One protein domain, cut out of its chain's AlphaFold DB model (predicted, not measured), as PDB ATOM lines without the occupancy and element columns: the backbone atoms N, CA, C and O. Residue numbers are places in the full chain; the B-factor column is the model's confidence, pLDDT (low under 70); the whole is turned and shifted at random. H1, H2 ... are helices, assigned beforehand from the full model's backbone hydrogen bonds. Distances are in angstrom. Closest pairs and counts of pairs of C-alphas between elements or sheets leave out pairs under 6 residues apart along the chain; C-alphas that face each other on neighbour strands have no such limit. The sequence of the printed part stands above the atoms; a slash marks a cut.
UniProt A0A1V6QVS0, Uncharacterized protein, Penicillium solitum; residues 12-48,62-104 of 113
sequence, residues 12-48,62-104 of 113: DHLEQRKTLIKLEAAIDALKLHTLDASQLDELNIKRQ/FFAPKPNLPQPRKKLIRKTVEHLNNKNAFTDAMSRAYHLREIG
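AT A GLANCE: This is residues 12 to 48 and 62 to 104 of the 113 residues of an uncharacterized protein of Penicillium solitum (UniProt A0A1V6QVS0). The printed part is an open, spread-out chain of two separate pieces: a long helix, H1, leading by an extended link to a short helix, H2, and, beyond a cut, a second piece in which the chain runs into H3 and then folds back into H4. None of the four helices touches another, and H1 sticks out at one end with the link residues that follow it up to residue 34. The 80 printed residues hold four named helices, H1, H2, H3 and H4 in this order along the chain, and no named strand; the class is all helix. The whole is extended, with a radius of gyration of the C-alphas of 22.5 A and spans of 55 by 39 by 25 A.

HOW THE PARTS SIT: H1, residues 12 to 29, stands free, as do residues 30 to 34 after it. A short link of 7 residues leads from H1 to H2, residues 37 to 42, and the two helices are apart. H2 and H3, residues 74 to 85, are also apart, and the link between them runs across the cut. A short link of 7 residues joins H3 to H4, residues 93 to 102. The N-to-C direction of H3 is (0.59, 0.80, -0.10), while that of H4 is (-0.50, -0.87, -0.01). H3 and H4 are apart, with no C-alpha of the one within 8 A of the other. H1 is apart from H3 and from H4, and H2 is apart from H4. In H1, H2, H3 and H4 every backbone O i to N i+4 pair is within hydrogen-bond range.

IN THESE COORDINATES: H1 begins at Asp 12, whose C-alpha is at (13.176, -17.489, 2.194), and ends at Ala 29; its 18 residues measure 25.7 A from first to last C-alpha. H2, Ala 37 to Glu 42, measures 9.1 A. H3 begins at Lys 74, with its C-alpha at (-15.932, -31.861, 51.068), and measures 16.5 A to Asn 85. H4, Ala 93 to Glu 102, measures 14.8 A and ends with C-alpha 102 at (-5.115, -30.075, 37.000).

THE WHOLE: The two C-alphas farthest apart are those of Asp 12 and Lys 74, at 58.7 A. Residues 49 to 61 are not printed, and C-alphas 48 and 62 are 12.9 A apart across this cut. Residues 62 to 73 form a long stretch with no named element, and residues 62 to 75 stand free. The mean pLDDT of the printed part is 73.2. The model's confidence is under 70 in 27 residues: 31 to 37, 41, 44 to 48, 62 to 67 and 97 to 104.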
ATOM      1  N   ASP A  12      14.627 -17.291   2.190       87.62
ATOM      2  CA  ASP A  12      13.176 -17.489   2.194       87.62
ATOM      3  C   ASP A  12      12.575 -17.249   3.581       87.62
ATOM      4  O   ASP A  12      11.540 -16.595   3.711       87.62
ATOM      5  N   HIS A  13      13.246 -17.726   4.632       86.81
ATOM      6  CA  HIS A  13      12.801 -17.530   6.009       86.81
ATOM      7  C   HIS A  13      12.884 -16.052   6.416       86.81
ATOM      8  O   HIS A  13      11.979 -15.530   7.071       86.81
ATOM      9  N   LEU A  14      13.913 -15.340   5.948       86.88
ATOM     10  CA  LEU A  14      14.048 -13.900   6.153       86.88
ATOM     11  C   LEU A  14      12.911 -13.117   5.478       86.88
ATOM     12  O   LEU A  14      12.349 -12.201   6.082       86.88
ATOM     13  N   GLU A  15      12.548 -13.467   4.242       88.31
ATOM     14  CA  GLU A  15      11.436 -12.822   3.531       88.31
ATOM     15  C   GLU A  15      10.077 -13.140   4.168       88.31
ATOM     16  O   GLU A  15       9.238 -12.246   4.336       88.31
ATOM     17  N   GLN A  16       9.875 -14.376   4.630       87.56
ATOM     18  CA  GLN A  16       8.700 -14.750   5.423       87.56
ATOM     19  C   GLN A  16       8.610 -13.929   6.711       87.56
ATOM     20  O   GLN A  16       7.564 -13.346   6.997       87.56
ATOM     21  N   ARG A  17       9.712 -13.799   7.457       89.81
ATOM     22  CA  ARG A  17       9.761 -13.004   8.690       89.81
ATOM     23  C   ARG A  17       9.433 -11.534   8.439       89.81
ATOM     24  O   ARG A  17       8.619 -10.961   9.158       89.81
ATOM     25  N   LYS A  18       9.994 -10.926   7.388       88.94
ATOM     26  CA  LYS A  18       9.651  -9.549   6.981       88.94
ATOM     27  C   LYS A  18       8.168  -9.405   6.637       88.94
ATOM     28  O   LYS A  18       7.569  -8.377   6.944       88.94
ATOM     29  N   THR A  19       7.587 -10.413   5.995       86.88
ATOM     30  CA  THR A  19       6.168 -10.421   5.618       86.88
ATOM     31  C   THR A  19       5.272 -10.502   6.852       86.88
ATOM     32  O   THR A  19       4.318  -9.736   6.958       86.88
ATOM     33  N   LEU A  20       5.621 -11.350   7.824       83.88
ATOM     34  CA  LEU A  20       4.896 -11.480   9.090       83.88
ATOM     35  C   LEU A  20       4.939 -10.193   9.922       83.88
ATOM     36  O   LEU A  20       3.898  -9.757  10.394       83.88
ATOM     37  N   ILE A  21       6.097  -9.532  10.016       88.44
ATOM     38  CA  ILE A  21       6.231  -8.244  10.724       88.44
ATOM     39  C   ILE A  21       5.339  -7.167  10.087       88.44
ATOM     40  O   ILE A  21       4.698  -6.382  10.782       88.44
ATOM     41  N   LYS A  22       5.269  -7.123   8.748       86.81
ATOM     42  CA  LYS A  22       4.382  -6.186   8.038       86.81
ATOM     43  C   LYS A  22       2.907  -6.494   8.286       86.81
ATOM     44  O   LYS A  22       2.115  -5.563   8.400       86.81
ATOM     45  N   LEU A  23       2.543  -7.774   8.348       80.19
ATOM     46  CA  LEU A  23       1.178  -8.208   8.627       80.19
ATOM     47  C   LEU A  23       0.757  -7.846  10.057       80.19
ATOM     48  O   LEU A  23      -0.330  -7.313  10.239       80.19
ATOM     49  N   GLU A  24       1.623  -8.083  11.040       77.38
ATOM     50  CA  GLU A  24       1.410  -7.702  12.442       77.38
ATOM     51  C   GLU A  24       1.190  -6.190  12.572       77.38
ATOM     52  O   GLU A  24       0.152  -5.760  13.065       77.38
ATOM     53  N   ALA A  25       2.083  -5.378  11.997       82.94
ATOM     54  CA  ALA A  25       1.935  -3.924  12.002       82.94
ATOM     55  C   ALA A  25       0.657  -3.447  11.288       82.94
ATOM     56  O   ALA A  25       0.042  -2.465  11.702       82.94
ATOM     57  N   ALA A  26       0.248  -4.126  10.212       78.88
ATOM     58  CA  ALA A  26      -0.998  -3.821   9.518       78.88
ATOM     59  C   ALA A  26      -2.224  -4.161  10.377       78.88
ATOM     60  O   ALA A  26      -3.164  -3.374  10.397       78.88
ATOM     61  N   ILE A  27      -2.204  -5.286  11.099       73.88
ATOM     62  CA  ILE A  27      -3.261  -5.680  12.039       73.88
ATOM     63  C   ILE A  27      -3.346  -4.683  13.196       73.88
ATOM     64  O   ILE A  27      -4.435  -4.198  13.477       73.88
ATOM     65  N   ASP A  28      -2.220  -4.308  13.799       74.44
ATOM     66  CA  ASP A  28      -2.181  -3.332  14.896       74.44
ATOM     67  C   ASP A  28      -2.650  -1.934  14.457       74.44
ATOM     68  O   ASP A  28      -3.236  -1.177  15.235       74.44
ATOM     69  N   ALA A  29      -2.416  -1.573  13.190       81.06
ATOM     70  CA  ALA A  29      -2.899  -0.325  12.606       81.06
ATOM     71  C   ALA A  29      -4.404  -0.348  12.279       81.06
ATOM     72  O   ALA A  29      -5.011   0.720  12.122       81.06
ATOM     73  N   LEU A  30      -5.031  -1.529  12.187       74.31
ATOM     74  CA  LEU A  30      -6.480  -1.640  12.066       74.31
ATOM     75  C   LEU A  30      -7.114  -1.219  13.398       74.31
ATOM     76  O   LEU A  30      -7.369  -2.026  14.282       74.31
ATOM     77  N   LYS A  31      -7.487   0.062  13.505       61.53
ATOM     78  CA  LYS A  31      -8.301   0.641  14.600       61.53
ATOM     79  C   LYS A  31      -9.673  -0.031  14.818       61.53
ATOM     80  O   LYS A  31     -10.454   0.429  15.645       61.53
ATOM     81  N   LEU A  32      -9.985  -1.097  14.085       65.00
ATOM     82  CA  LEU A  32     -11.278  -1.773  14.019       65.00
ATOM     83  C   LEU A  32     -11.392  -2.935  15.026       65.00
ATOM     84  O   LEU A  32     -12.060  -3.929  14.765       65.00
ATOM     85  N   HIS A  33     -10.742  -2.830  16.187       56.34
ATOM     86  CA  HIS A  33     -10.948  -3.781  17.289       56.34
ATOM     87  C   HIS A  33     -12.203  -3.481  18.119       56.34
ATOM     88  O   HIS A  33     -12.565  -4.250  19.007       56.34
ATOM     89  N   THR A  34     -12.891  -2.379  17.830       57.41
ATOM     90  CA  THR A  34     -14.209  -2.072  18.381       57.41
ATOM     91  C   THR A  34     -15.271  -2.421  17.357       57.41
ATOM     92  O   THR A  34     -15.454  -1.691  16.386       57.41
ATOM     93  N   LEU A  35     -15.968  -3.530  17.598       61.31
ATOM     94  CA  LEU A  35     -17.256  -3.789  16.971       61.31
ATOM     95  C   LEU A  35     -18.275  -2.842  17.592       61.31
ATOM     96  O   LEU A  35     -18.522  -2.894  18.801       61.31
ATOM     97  N   ASP A  36     -18.835  -1.954  16.781       67.75
ATOM     98  CA  ASP A  36     -19.946  -1.133  17.232       67.75
ATOM     99  C   ASP A  36     -21.246  -1.949  17.313       67.75
ATOM    100  O   ASP A  36     -21.334  -3.122  16.945       67.75
ATOM    101  N   ALA A  37     -22.274  -1.303  17.846       66.69
ATOM    102  CA  ALA A  37     -23.607  -1.856  17.963       66.69
ATOM    103  C   ALA A  37     -24.119  -2.475  16.645       66.69
ATOM    104  O   ALA A  37     -24.481  -3.650  16.599       66.69
ATOM    105  N   SER A  38     -24.136  -1.675  15.586       71.19
ATOM    106  CA  SER A  38     -24.627  -2.056  14.262       71.19
ATOM    107  C   SER A  38     -23.886  -3.264  13.691       71.19
ATOM    108  O   SER A  38     -24.518  -4.176  13.167       71.19
ATOM    109  N   GLN A  39     -22.568  -3.325  13.872       72.81
ATOM    110  CA  GLN A  39     -21.733  -4.421  13.378       72.81
ATOM    111  C   GLN A  39     -22.018  -5.752  14.087       72.81
ATOM    112  O   GLN A  39     -21.914  -6.818  13.483       72.81
ATOM    113  N   LEU A  40     -22.412  -5.722  15.363       72.12
ATOM    114  CA  LEU A  40     -22.826  -6.930  16.086       72.12
ATOM    115  C   LEU A  40     -24.162  -7.478  15.570       72.12
ATOM    116  O   LEU A  40     -24.340  -8.696  15.515       72.12
ATOM    117  N   ASP A  41     -25.073  -6.592  15.165       69.25
ATOM    118  CA  ASP A  41     -26.379  -6.978  14.627       69.25
ATOM    119  C   ASP A  41     -26.228  -7.619  13.232       69.25
ATOM    120  O   ASP A  41     -26.857  -8.643  12.960       69.25
ATOM    121  N   GLU A  42     -25.324  -7.100  12.390       73.56
ATOM    122  CA  GLU A  42     -24.963  -7.691  11.086       73.56
ATOM    123  C   GLU A  42     -24.357  -9.099  11.216       73.56
ATOM    124  O   GLU A  42     -24.605  -9.975  10.387       73.56
ATOM    125  N   LEU A  43     -23.606  -9.342  12.293       71.62
ATOM    126  CA  LEU A  43     -23.015 -10.643  12.619       71.62
ATOM    127  C   LEU A  43     -23.983 -11.584  13.357       71.62
ATOM    128  O   LEU A  43     -23.590 -12.683  13.757       71.62
ATOM    129  N   ASN A  44     -25.243 -11.176  13.550       65.31
ATOM    130  CA  ASN A  44     -26.260 -11.908  14.309       65.31
ATOM    131  C   ASN A  44     -25.829 -12.224  15.762       65.31
ATOM    132  O   ASN A  44     -26.260 -13.211  16.368       65.31
ATOM    133  N   ILE A  45     -24.964 -11.383  16.339       66.38
ATOM    134  CA  ILE A  45     -24.495 -11.492  17.720       66.38
ATOM    135  C   ILE A  45     -25.485 -10.748  18.617       66.38
ATOM    136  O   ILE A  45     -25.502  -9.521  18.700       66.38
ATOM    137  N   LYS A  46     -26.320 -11.502  19.338       66.56
ATOM    138  CA  LYS A  46     -27.288 -10.922  20.277       66.56
ATOM    139  C   LYS A  46     -26.578 -10.265  21.458       66.56
ATOM    140  O   LYS A  46     -25.964 -10.943  22.281       66.56
ATOM    141  N   ARG A  47     -26.741  -8.950  21.598       59.94
ATOM    142  CA  ARG A  47     -26.304  -8.210  22.786       59.94
ATOM    143  C   ARG A  47     -27.243  -8.492  23.955       59.94
ATOM    144  O   ARG A  47     -28.427  -8.175  23.903       59.94
ATOM    145  N   GLN A  48     -26.706  -9.077  25.022       58.50
ATOM    146  CA  GLN A  48     -27.402  -9.170  26.302       58.50
ATOM    147  C   GLN A  48     -26.929  -8.019  27.197       58.50
ATOM    148  O   GLN A  48     -25.742  -7.968  27.526       58.50
ATOM    149  N   PHE A  62     -22.642 -18.136  34.665       53.41
ATOM    150  CA  PHE A  62     -21.745 -18.286  33.511       53.41
ATOM    151  C   PHE A  62     -21.601 -19.744  33.046       53.41
ATOM    152  O   PHE A  62     -21.129 -20.005  31.943       53.41
ATOM    153  N   PHE A  63     -22.025 -20.698  33.877       59.09
ATOM    154  CA  PHE A  63     -21.983 -22.121  33.590       59.09
ATOM    155  C   PHE A  63     -23.363 -22.738  33.791       59.09
ATOM    156  O   PHE A  63     -23.982 -22.569  34.844       59.09
ATOM    157  N   ALA A  64     -23.816 -23.508  32.802       57.38
ATOM    158  CA  ALA A  64     -24.972 -24.372  32.971       57.38
ATOM    159  C   ALA A  64     -24.642 -25.443  34.030       57.38
ATOM    160  O   ALA A  64     -23.617 -26.126  33.900       57.38
ATOM    161  N   PRO A  65     -25.468 -25.616  35.077       56.16
ATOM    162  CA  PRO A  65     -25.256 -26.680  36.045       56.16
ATOM    163  C   PRO A  65     -25.331 -28.027  35.320       56.16
ATOM    164  O   PRO A  65     -26.346 -28.351  34.710       56.16
ATOM    165  N   LYS A  66     -24.250 -28.815  35.358       60.94
ATOM    166  CA  LYS A  66     -24.268 -30.200  34.869       60.94
ATOM    167  C   LYS A  66     -24.789 -31.105  35.993       60.94
ATOM    168  O   LYS A  66     -24.029 -31.365  36.926       60.94
ATOM    169  N   PRO A  67     -26.032 -31.617  35.913       61.22
ATOM    170  CA  PRO A  67     -26.632 -32.409  36.991       61.22
ATOM    171  C   PRO A  67     -25.923 -33.754  37.209       61.22
ATOM    172  O   PRO A  67     -25.991 -34.320  38.292       61.22
ATOM    173  N   ASN A  68     -25.196 -34.236  36.198       74.12
ATOM    174  CA  ASN A  68     -24.551 -35.549  36.209       74.12
ATOM    175  C   ASN A  68     -23.099 -35.514  36.713       74.12
ATOM    176  O   ASN A  68     -22.386 -36.509  36.583       74.12
ATOM    177  N   LEU A  69     -22.622 -34.381  37.241       71.12
ATOM    178  CA  LEU A  69     -21.296 -34.334  37.850       71.12
ATOM    179  C   LEU A  69     -21.375 -34.806  39.305       71.12
ATOM    180  O   LEU A  69     -22.185 -34.282  40.073       71.12
ATOM    181  N   PRO A  70     -20.528 -35.765  39.720       77.12
ATOM    182  CA  PRO A  70     -20.468 -36.165  41.112       77.12
ATOM    183  C   PRO A  70     -20.048 -34.968  41.963       77.12
ATOM    184  O   PRO A  70     -19.098 -34.251  41.638       77.12
ATOM    185  N   GLN A  71     -20.758 -34.754  43.069       75.38
ATOM    186  CA  GLN A  71     -20.440 -33.665  43.981       75.38
ATOM    187  C   GLN A  71     -19.019 -33.879  44.537       75.38
ATOM    188  O   GLN A  71     -18.704 -34.976  45.019       75.38
ATOM    189  N   PRO A  72     -18.128 -32.875  44.465       75.50
ATOM    190  CA  PRO A  72     -16.768 -33.046  44.943       75.50
ATOM    191  C   PRO A  72     -16.765 -33.331  46.447       75.50
ATOM    192  O   PRO A  72     -17.535 -32.761  47.223       75.50
ATOM    193  N   ARG A  73     -15.873 -34.228  46.884       83.38
ATOM    194  CA  ARG A  73     -15.747 -34.582  48.305       83.38
ATOM    195  C   ARG A  73     -15.421 -33.317  49.108       83.38
ATOM    196  O   ARG A  73     -14.452 -32.634  48.788       83.38
ATOM    197  N   LYS A  74     -16.143 -33.049  50.204       81.25
ATOM    198  CA  LYS A  74     -15.932 -31.861  51.068       81.25
ATOM    199  C   LYS A  74     -14.463 -31.649  51.471       81.25
ATOM    200  O   LYS A  74     -13.982 -30.522  51.511       81.25
ATOM    201  N   LYS A  75     -13.731 -32.744  51.718       80.94
ATOM    202  CA  LYS A  75     -12.291 -32.730  52.034       80.94
ATOM    203  C   LYS A  75     -11.434 -32.165  50.894       80.94
ATOM    204  O   LYS A  75     -10.452 -31.487  51.170       80.94
ATOM    205  N   LEU A  76     -11.791 -32.455  49.643       78.88
ATOM    206  CA  LEU A  76     -11.097 -31.937  48.465       78.88
ATOM    207  C   LEU A  76     -11.332 -30.430  48.338       78.88
ATOM    208  O   LEU A  76     -10.366 -29.685  48.278       78.88
ATOM    209  N   ILE A  77     -12.592 -29.992  48.437       77.62
ATOM    210  CA  ILE A  77     -12.966 -28.567  48.397       77.62
ATOM    211  C   ILE A  77     -12.188 -27.778  49.455       77.62
ATOM    212  O   ILE A  77     -11.557 -26.775  49.139       77.62
ATOM    213  N   ARG A  78     -12.185 -28.257  50.706       81.06
ATOM    214  CA  ARG A  78     -11.485 -27.595  51.812       81.06
ATOM    215  C   ARG A  78      -9.983 -27.464  51.552       81.06
ATOM    216  O   ARG A  78      -9.448 -26.375  51.707       81.06
ATOM    217  N   LYS A  79      -9.327 -28.540  51.102       79.62
ATOM    218  CA  LYS A  79      -7.898 -28.517  50.753       79.62
ATOM    219  C   LYS A  79      -7.594 -27.526  49.632       79.62
ATOM    220  O   LYS A  79      -6.614 -26.797  49.722       79.62
ATOM    221  N   THR A  80      -8.427 -27.487  48.594       76.12
ATOM    222  CA  THR A  80      -8.254 -26.559  47.472       76.12
ATOM    223  C   THR A  80      -8.422 -25.108  47.920       76.12
ATOM    224  O   THR A  80      -7.607 -24.270  47.553       76.12
ATOM    225  N   VAL A  81      -9.421 -24.809  48.755       78.38
ATOM    226  CA  VAL A  81      -9.637 -23.458  49.305       78.38
ATOM    227  C   VAL A  81      -8.483 -23.034  50.218       78.38
ATOM    228  O   VAL A  81      -7.985 -21.920  50.088       78.38
ATOM    229  N   GLU A  82      -8.017 -23.914  51.109       82.44
ATOM    230  CA  GLU A  82      -6.860 -23.649  51.978       82.44
ATOM    231  C   GLU A  82      -5.584 -23.390  51.156       82.44
ATOM    232  O   GLU A  82      -4.847 -22.450  51.446       82.44
ATOM    233  N   HIS A  83      -5.356 -24.168  50.095       77.50
ATOM    234  CA  HIS A  83      -4.222 -23.985  49.188       77.50
ATOM    235  C   HIS A  83      -4.317 -22.675  48.388       77.50
ATOM    236  O   HIS A  83      -3.328 -21.958  48.289       77.50
ATOM    237  N   LEU A  84      -5.502 -22.316  47.883       74.62
ATOM    238  CA  LEU A  84      -5.716 -21.075  47.125       74.62
ATOM    239  C   LEU A  84      -5.610 -19.807  47.979       74.62
ATOM    240  O   LEU A  84      -5.197 -18.765  47.476       74.62
ATOM    241  N   ASN A  85      -5.972 -19.887  49.260       78.50
ATOM    242  CA  ASN A  85      -5.889 -18.758  50.188       78.50
ATOM    243  C   ASN A  85      -4.472 -18.520  50.729       78.50
ATOM    244  O   ASN A  85      -4.211 -17.482  51.342       78.50
ATOM    245  N   ASN A  86      -3.544 -19.453  50.509       81.00
ATOM    246  CA  ASN A  86      -2.145 -19.238  50.834       81.00
ATOM    247  C   ASN A  86      -1.513 -18.305  49.788       81.00
ATOM    248  O   ASN A  86      -1.311 -18.678  48.635       81.00
ATOM    249  N   LYS A  87      -1.154 -17.090  50.215       74.88
ATOM    250  CA  LYS A  87      -0.547 -16.052  49.362       74.88
ATOM    251  C   LYS A  87       0.780 -16.473  48.723       74.88
ATOM    252  O   LYS A  87       1.156 -15.902  47.709       74.88
ATOM    253  N   ASN A  88       1.444 -17.480  49.289       81.00
ATOM    254  CA  ASN A  88       2.712 -18.014  48.799       81.00
ATOM    255  C   ASN A  88       2.536 -19.332  48.023       81.00
ATOM    256  O   ASN A  88       3.528 -19.967  47.683       81.00
ATOM    257  N   ALA A  89       1.300 -19.787  47.782       75.81
ATOM    258  CA  ALA A  89       1.055 -21.041  47.065       75.81
ATOM    259  C   ALA A  89       1.462 -20.979  45.590       75.81
ATOM    260  O   ALA A  89       1.746 -22.016  44.998       75.81
ATOM    261  N   PHE A  90       1.501 -19.780  45.006       80.19
ATOM    262  CA  PHE A  90       1.860 -19.579  43.609       80.19
ATOM    263  C   PHE A  90       2.843 -18.424  43.492       80.19
ATOM    264  O   PHE A  90       2.615 -17.348  44.041       80.19
ATOM    265  N   THR A  91       3.923 -18.657  42.757       79.06
ATOM    266  CA  THR A  91       4.954 -17.660  42.455       79.06
ATOM    267  C   THR A  91       4.493 -16.646  41.416       79.06
ATOM    268  O   THR A  91       4.923 -15.497  41.438       79.06
ATOM    269  N   ASP A  92       3.600 -17.058  40.515       78.44
ATOM    270  CA  ASP A  92       3.122 -16.258  39.393       78.44
ATOM    271  C   ASP A  92       1.721 -16.706  38.928       78.44
ATOM    272  O   ASP A  92       1.197 -17.761  39.308       78.44
ATOM    273  N   ALA A  93       1.090 -15.870  38.101       73.88
ATOM    274  CA  ALA A  93      -0.268 -16.095  37.615       73.88
ATOM    275  C   ALA A  93      -0.397 -17.329  36.701       73.88
ATOM    276  O   ALA A  93      -1.463 -17.951  36.686       73.88
ATOM    277  N   MET A  94       0.665 -17.702  35.979       73.50
ATOM    278  CA  MET A  94       0.670 -18.847  35.068       73.50
ATOM    279  C   MET A  94       0.745 -20.162  35.847       73.50
ATOM    280  O   MET A  94      -0.059 -21.064  35.609       73.50
ATOM    281  N   SER A  95       1.617 -20.233  36.856       74.94
ATOM    282  CA  SER A  95       1.703 -21.360  37.795       74.94
ATOM    283  C   SER A  95       0.363 -21.617  38.492       74.94
ATOM    284  O   SER A  95      -0.081 -22.758  38.623       74.94
ATOM    285  N   ARG A  96      -0.356 -20.546  38.857       72.88
ATOM    286  CA  ARG A  96      -1.716 -20.644  39.408       72.88
ATOM    287  C   ARG A  96      -2.720 -21.232  38.412       72.88
ATOM    288  O   ARG A  96      -3.514 -22.092  38.788       72.88
ATOM    289  N   ALA A  97      -2.702 -20.784  37.156       68.12
ATOM    290  CA  ALA A  97      -3.607 -21.279  36.117       68.12
ATOM    291  C   ALA A  97      -3.378 -22.767  35.803       68.12
ATOM    292  O   ALA A  97      -4.339 -23.526  35.659       68.12
ATOM    293  N   TYR A  98      -2.114 -23.196  35.759       68.50
ATOM    294  CA  TYR A  98      -1.743 -24.588  35.509       68.50
ATOM    295  C   TYR A  98      -2.249 -25.528  36.613       68.50
ATOM    296  O   TYR A  98      -2.936 -26.509  36.328       68.50
ATOM    297  N   HIS A  99      -2.014 -25.183  37.883       66.88
ATOM    298  CA  HIS A  99      -2.484 -25.994  39.011       66.88
ATOM    299  C   HIS A  99      -4.008 -26.110  39.077       66.88
ATOM    300  O   HIS A  99      -4.551 -27.147  39.452       66.88
ATOM    301  N   LEU A 100      -4.726 -25.062  38.686       66.38
ATOM    302  CA  LEU A 100      -6.185 -25.094  38.673       66.38
ATOM    303  C   LEU A 100      -6.740 -25.924  37.519       66.38
ATOM    304  O   LEU A 100      -7.743 -26.615  37.703       66.38
ATOM    305  N   ARG A 101      -6.041 -25.952  36.380       58.03
ATOM    306  CA  ARG A 101      -6.349 -26.855  35.267       58.03
ATOM    307  C   ARG A 101      -6.275 -28.324  35.692       58.03
ATOM    308  O   ARG A 101      -7.181 -29.082  35.361       58.03
ATOM    309  N   GLU A 102      -5.256 -28.709  36.463       56.06
ATOM    310  CA  GLU A 102      -5.115 -30.075  37.000       56.06
ATOM    311  C   GLU A 102      -6.207 -30.435  38.018       56.06
ATOM    312  O   GLU A 102      -6.662 -31.576  38.073       56.06
ATOM    313  N   ILE A 103      -6.690 -29.455  38.787       57.28
ATOM    314  CA  ILE A 103      -7.794 -29.629  39.747       57.28
ATOM    315  C   ILE A 103      -9.169 -29.607  39.033       57.28
ATOM    316  O   ILE A 103     -10.211 -29.799  39.660       57.28
ATOM    317  N   GLY A 104      -9.200 -29.417  37.708       50.78
ATOM    318  CA  GLY A 104     -10.433 -29.311  36.921       50.78
ATOM    319  C   GLY A 104     -11.189 -27.996  37.141       50.78
ATOM    320  O   GLY A 104     -12.344 -27.868  36.740       50.78
TER     321      GLY A 104